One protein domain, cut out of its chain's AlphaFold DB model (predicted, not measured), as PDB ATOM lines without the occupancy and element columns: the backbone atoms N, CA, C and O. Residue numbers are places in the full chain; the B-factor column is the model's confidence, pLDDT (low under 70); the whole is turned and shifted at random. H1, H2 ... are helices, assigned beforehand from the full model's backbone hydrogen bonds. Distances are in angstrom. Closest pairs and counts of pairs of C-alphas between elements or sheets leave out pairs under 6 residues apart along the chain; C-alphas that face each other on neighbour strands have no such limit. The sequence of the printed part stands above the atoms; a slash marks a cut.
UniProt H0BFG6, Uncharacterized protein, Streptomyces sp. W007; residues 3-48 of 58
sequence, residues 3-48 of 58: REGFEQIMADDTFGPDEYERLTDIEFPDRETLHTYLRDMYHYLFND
ATOM      1  N   ARG A   3      97.370  27.957 -17.590       91.62
ATOM      2  CA  ARG A   3      98.004  26.909 -16.772       91.62
ATOM      3  C   ARG A   3      98.729  25.839 -17.600       91.62
ATOM      4  O   ARG A   3      99.893  25.566 -17.347       91.62
ATOM      5  N   GLU A   4      98.061  25.281 -18.608       91.56
ATOM      6  CA  GLU A   4      98.616  24.220 -19.470       91.56
ATOM      7  C   GLU A   4      99.799  24.728 -20.303       91.56
ATOM      8  O   GLU A   4     100.765  24.004 -20.514       91.56
ATOM      9  N   GLY A   5      99.746  25.985 -20.761       88.88
ATOM     10  CA  GLY A   5     100.874  26.609 -21.458       88.88
ATOM     11  C   GLY A   5     102.091  26.767 -20.546       88.88
ATOM     12  O   GLY A   5     103.212  26.495 -20.959       88.88
ATOM     13  N   PHE A   6     101.868  27.131 -19.281       90.69
ATOM     14  CA  PHE A   6     102.928  27.218 -18.277       90.69
ATOM     15  C   PHE A   6     103.566  25.850 -17.995       90.69
ATOM     16  O   PHE A   6     104.787  25.731 -17.939       90.69
ATOM     17  N   GLU A   7     102.743  24.809 -17.862       91.50
ATOM     18  CA  GLU A   7     103.200  23.428 -17.671       91.50
ATOM     19  C   GLU A   7     104.023  22.928 -18.865       91.50
ATOM     20  O   GLU A   7     105.037  22.264 -18.664       91.50
ATOM     21  N   GLN A   8     103.639  23.289 -20.094       91.44
ATOM     22  CA  GLN A   8     104.407  22.961 -21.300       91.44
ATOM     23  C   GLN A   8     105.781  23.633 -21.309       91.44
ATOM     24  O   GLN A   8     106.767  22.958 -21.573       91.44
ATOM     25  N   ILE A   9     105.857  24.925 -20.976       88.94
ATOM     26  CA  ILE A   9     107.129  25.661 -20.925       88.94
ATOM     27  C   ILE A   9     108.056  25.088 -19.842       88.94
ATOM     28  O   ILE A   9     109.249  24.941 -20.078       88.94
ATOM     29  N   MET A  10     107.523  24.719 -18.672       88.75
ATOM     30  CA  MET A  10     108.326  24.087 -17.613       88.75
ATOM     31  C   MET A  10     108.810  22.677 -17.986       88.75
ATOM     32  O   MET A  10     109.853  22.247 -17.503       88.75
ATOM     33  N   ALA A  11     108.065  21.951 -18.824       90.00
ATOM     34  CA  ALA A  11     108.456  20.629 -19.314       90.00
ATOM     35  C   ALA A  11     109.379  20.679 -20.547       90.00
ATOM     36  O   ALA A  11     109.929  19.648 -20.935       90.00
ATOM     37  N   ASP A  12     109.525  21.844 -21.183       89.44
ATOM     38  CA  ASP A  12     110.347  22.025 -22.374       89.44
ATOM     39  C   ASP A  12     111.821  22.208 -21.998       89.44
ATOM     40  O   ASP A  12     112.238  23.226 -21.440       89.44
ATOM     41  N   ASP A  13     112.638  21.218 -22.363       82.69
ATOM     42  CA  ASP A  13     114.068  21.252 -22.084       82.69
ATOM     43  C   ASP A  13     114.878  22.236 -22.941       82.69
ATOM     44  O   ASP A  13     116.059  22.484 -22.685       82.69
ATOM     45  N   THR A  14     114.253  22.805 -23.964       89.38
ATOM     46  CA  THR A  14     114.868  23.776 -24.870       89.38
ATOM     47  C   THR A  14     114.571  25.218 -24.471       89.38
ATOM     48  O   THR A  14     115.275  26.127 -24.912       89.38
ATOM     49  N   PHE A  15     113.588  25.433 -23.590       91.81
ATOM     50  CA  PHE A  15     113.258  26.753 -23.076       91.81
ATOM     51  C   PHE A  15     114.269  27.201 -22.008       91.81
ATOM     52  O   PHE A  15     114.569  26.479 -21.049       91.81
ATOM     53  N   GLY A  16     114.810  28.408 -22.174       94.69
ATOM     54  CA  GLY A  16     115.898  28.930 -21.351       94.69
ATOM     55  C   GLY A  16     115.952  30.461 -21.313       94.69
ATOM     56  O   GLY A  16     115.094  31.114 -21.913       94.69
ATOM     57  N   PRO A  17     116.957  31.026 -20.614       95.94
ATOM     58  CA  PRO A  17     117.102  32.468 -20.406       95.94
ATOM     59  C   PRO A  17     116.973  33.293 -21.690       95.94
ATOM     60  O   PRO A  17     116.099  34.145 -21.747       95.94
ATOM     61  N   ASP A  18     117.709  32.960 -22.754       95.25
ATOM     62  CA  ASP A  18     117.702  33.720 -24.016       95.25
ATOM     63  C   ASP A  18     116.317  33.826 -24.686       95.25
ATOM     64  O   ASP A  18     116.024  34.787 -25.397       95.25
ATOM     65  N   GLU A  19     115.466  32.805 -24.548       94.56
ATOM     66  CA  GLU A  19     114.094  32.848 -25.073       94.56
ATOM     67  C   GLU A  19     113.204  33.698 -24.165       94.56
ATOM     68  O   GLU A  19     112.469  34.553 -24.649       94.56
ATOM     69  N   TYR A  20     113.304  33.506 -22.848       93.31
ATOM     70  CA  TYR A  20     112.513  34.260 -21.878       93.31
ATOM     71  C   TYR A  20     112.856  35.758 -21.881       93.31
ATOM     72  O   TYR A  20     111.956  36.600 -21.878       93.31
ATOM     73  N   GLU A  21     114.140  36.100 -21.951       94.50
ATOM     74  CA  GLU A  21     114.649  37.471 -21.999       94.50
ATOM     75  C   GLU A  21     114.146  38.194 -23.252       94.50
ATOM     76  O   GLU A  21     113.591  39.283 -23.154       94.50
ATOM     77  N   ARG A  22     114.189  37.548 -24.426       94.50
ATOM     78  CA  ARG A  22     113.628  38.121 -25.665       94.50
ATOM     79  C   ARG A  22     112.140  38.458 -25.571       94.50
ATOM     80  O   ARG A  22     111.669  39.320 -26.313       94.50
ATOM     81  N   LEU A  23     111.398  37.768 -24.708       92.69
ATOM     82  CA  LEU A  23     109.964  37.983 -24.507       92.69
ATOM     83  C   LEU A  23     109.655  39.013 -23.412       92.69
ATOM     84  O   LEU A  23     108.562  39.581 -23.424       92.69
ATOM     85  N   THR A  24     110.565  39.227 -22.459       91.06
ATOM     86  CA  THR A  24     110.253  39.914 -21.192       91.06
ATOM     87  C   THR A  24     111.235  41.007 -20.780       91.06
ATOM     88  O   THR A  24     110.886  41.791 -19.901       91.06
ATOM     89  N   ASP A  25     112.414  41.081 -21.402       93.50
ATOM     90  CA  ASP A  25     113.536  41.956 -21.021       93.50
ATOM     91  C   ASP A  25     114.087  41.671 -19.605       93.50
ATOM     92  O   ASP A  25     114.690  42.529 -18.963       93.50
ATOM     93  N   ILE A  26     113.846  40.460 -19.085       94.19
ATOM     94  CA  ILE A  26     114.344  40.004 -17.783       94.19
ATOM     95  C   ILE A  26     115.482  39.009 -18.000       94.19
ATOM     96  O   ILE A  26     115.271  37.915 -18.529       94.19
ATOM     97  N   GLU A  27     116.668  39.370 -17.519       95.81
ATOM     98  CA  GLU A  27     117.855  38.520 -17.569       95.81
ATOM     99  C   GLU A  27     117.863  37.487 -16.429       95.81
ATOM    100  O   GLU A  27     117.574  37.793 -15.267       95.81
ATOM    101  N   PHE A  28     118.260  36.253 -16.751       96.00
ATOM    102  CA  PHE A  28     118.502  35.188 -15.777       96.00
ATOM    103  C   PHE A  28     119.929  34.647 -15.934       96.00
ATOM    104  O   PHE A  28     120.362  34.405 -17.059       96.00
ATOM    105  N   PRO A  29     120.658  34.399 -14.829       95.06
ATOM    106  CA  PRO A  29     122.063  33.985 -14.888       95.06
ATOM    107  C   PRO A  29     122.251  32.571 -15.452       95.06
ATOM    108  O   PRO A  29     123.283  32.266 -16.046       95.06
ATOM    109  N   ASP A  30     121.262  31.701 -15.252       94.00
ATOM    110  CA  ASP A  30     121.264  30.331 -15.733       94.00
ATOM    111  C   ASP A  30     119.836  29.776 -15.826       94.00
ATOM    112  O   ASP A  30     118.849  30.361 -15.360       94.00
ATOM    113  N   ARG A  31     119.732  28.609 -16.466       93.06
ATOM    114  CA  ARG A  31     118.463  27.912 -16.682       93.06
ATOM    115  C   ARG A  31     117.833  27.415 -15.380       93.06
ATOM    116  O   ARG A  31     116.610  27.353 -15.296       93.06
ATOM    117  N   GLU A  32     118.636  27.078 -14.373       93.62
ATOM    118  CA  GLU A  32     118.139  26.606 -13.076       93.62
ATOM    119  C   GLU A  32     117.410  27.726 -12.316       93.62
ATOM    120  O   GLU A  32     116.325  27.512 -11.767       93.62
ATOM    121  N   THR A  33     117.960  28.939 -12.362       95.06
ATOM    122  CA  THR A  33     117.383  30.149 -11.772       95.06
ATOM    123  C   THR A  33     116.081  30.521 -12.475       95.06
ATOM    124  O   THR A  33     115.072  30.751 -11.804       95.06
ATOM    125  N   LEU A  34     116.059  30.500 -13.815       95.19
ATOM    126  CA  LEU A  34     114.826  30.710 -14.583       95.19
ATOM    127  C   LEU A  34     113.762  29.664 -14.230       95.19
ATOM    128  O   LEU A  34     112.615  30.010 -13.958       95.19
ATOM    129  N   HIS A  35     114.129  28.383 -14.205       93.69
ATOM    130  CA  HIS A  35     113.183  27.308 -13.920       93.69
ATOM    131  C   HIS A  35     112.613  27.406 -12.496       93.69
ATOM    132  O   HIS A  35     111.418  27.189 -12.287       93.69
ATOM    133  N   THR A  36     113.442  27.780 -11.518       94.62
ATOM    134  CA  THR A  36     112.991  28.039 -10.142       94.62
ATOM    135  C   THR A  36     111.981  29.183 -10.104       94.62
ATOM    136  O   THR A  36     110.892  29.003  -9.567       94.62
ATOM    137  N   TYR A  37     112.288  30.304 -10.760       95.31
ATOM    138  CA  TYR A  37     111.379  31.445 -10.851       95.31
ATOM    139  C   TYR A  37     110.038  31.088 -11.508       95.31
ATOM    140  O   TYR A  37     108.977  31.419 -10.977       95.31
ATOM    141  N   LEU A  38     110.059  30.374 -12.638       94.44
ATOM    142  CA  LEU A  38     108.838  29.954 -13.333       94.44
ATOM    143  C   LEU A  38     107.994  29.006 -12.474       94.44
ATOM    144  O   LEU A  38     106.772  29.151 -12.423       94.44
ATOM    145  N   ARG A  39     108.626  28.073 -11.756       93.81
ATOM    146  CA  ARG A  39     107.925  27.188 -10.819       93.81
ATOM    147  C   ARG A  39     107.261  27.978  -9.694       93.81
ATOM    148  O   ARG A  39     106.095  27.732  -9.385       93.81
ATOM    149  N   ASP A  40     107.964  28.935  -9.105       95.56
ATOM    150  CA  ASP A  40     107.414  29.753  -8.023       95.56
ATOM    151  C   ASP A  40     106.264  30.632  -8.538       95.56
ATOM    152  O   ASP A  40     105.234  30.766  -7.875       95.56
ATOM    153  N   MET A  41     106.373  31.136  -9.772       95.06
ATOM    154  CA  MET A  41     105.308  31.896 -10.423       95.06
ATOM    155  C   MET A  41     104.082  31.019 -10.684       95.06
ATOM    156  O   MET A  41     102.951  31.438 -10.449       95.06
ATOM    157  N   TYR A  42     104.291  29.770 -11.109       94.94
ATOM    158  CA  TYR A  42     103.216  28.794 -11.249       94.94
ATOM    159  C   TYR A  42     102.506  28.547  -9.909       94.94
ATOM    160  O   TYR A  42     101.275  28.523  -9.858       94.94
ATOM    161  N   HIS A  43     103.253  28.406  -8.810       95.81
ATOM    162  CA  HIS A  43     102.655  28.256  -7.484       95.81
ATOM    163  C   HIS A  43     101.877  29.499  -7.039       95.81
ATOM    164  O   HIS A  43     100.777  29.352  -6.505       95.81
ATOM    165  N   TYR A  44     102.393  30.698  -7.304       95.75
ATOM    166  CA  TYR A  44     101.698  31.953  -7.023       95.75
ATOM    167  C   TYR A  44     100.391  32.085  -7.814       95.75
ATOM    168  O   TYR A  44      99.347  32.394  -7.247       95.75
ATOM    169  N   LEU A  45     100.421  31.789  -9.113       94.38
ATOM    170  CA  LEU A  45      99.261  31.948  -9.988       94.38
ATOM    171  C   LEU A  45      98.192  30.861  -9.802       94.38
ATOM    172  O   LEU A  45      97.016  31.126 -10.056       94.38
ATOM    173  N   PHE A  46      98.582  29.637  -9.421       95.31
ATOM    174  CA  PHE A  46      97.687  28.473  -9.497       95.31
ATOM    175  C   PHE A  46      97.574  27.628  -8.225       95.31
ATOM    176  O   PHE A  46      96.699  26.763  -8.187       95.31
ATOM    177  N   ASN A  47      98.427  27.838  -7.216       93.75
ATOM    178  CA  ASN A  47      98.479  27.007  -6.005       93.75
ATOM    179  C   ASN A  47      98.529  27.838  -4.708       93.75
ATOM    180  O   ASN A  47      99.118  27.392  -3.724       93.75
ATOM    181  N   ASP A  48      97.930  29.033  -4.713       93.38
ATOM    182  CA  ASP A  48      97.753  29.898  -3.537       93.38
ATOM    183  C   ASP A  48      99.057  30.247  -2.790       93.38
ATOM    184  O   ASP A  48      99.044  30.460  -1.571       93.38
TER     185      ASP A  48
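This is residues 3 to 48 of the 58 residues of an uncharacterized protein of Streptomyces sp. W007 (UniProt H0BFG6). A long helix, H3, and a shorter one, H1, run side by side in opposite ways, and the chain between them goes past the end where H3 begins. There H2, a short helix, is set off to one side near the start of H3, away from H1. The printed part has 46 residues with three named helices, in the order H1, H2, H3, and no named strand; the class is all helix. The whole is compact, with a radius of gyration of the C-alphas of 10.4 A, and elongated, spanning 27 by 18 by 17 A.

H1 is residues 3 to 11, 12.5 A from first to last C-alpha, and begins at C-alpha 3 at (98.004, 26.909, -16.772). H2 is residues 17 to 24, 10.1 A long, with C-alpha 17 at (117.102, 32.468, -20.406). H3 is residues 31 to 46, 22.0 A long, and ends at C-alpha 46 at (97.687, 28.473, -9.497).

H1 and H3 touch, at a shallow tilt of 19 degrees, opposite ways; their closest C-alphas, those of Met 10 and His 35, are 6.9 A apart. H1 and H2 are apart. H2 and H3 are close but not clearly touching, at a steep tilt of 44 degrees, the same way; their closest C-alphas, those of Pro 17 and Arg 31, are 6.0 A apart. In H1, H2 and H3 every O i to N i+4 pair is within hydrogen-bond range.

The two C-alphas farthest apart, those of Asp 18 and Asp 48, are 28.8 A apart. The printed part has no cut. The link from H1 to H2 is tight, with 5 residues, and that from H2 to H3 is short, with 6. The mean pLDDT of the printed part is 93.1, and no printed residue is under 70.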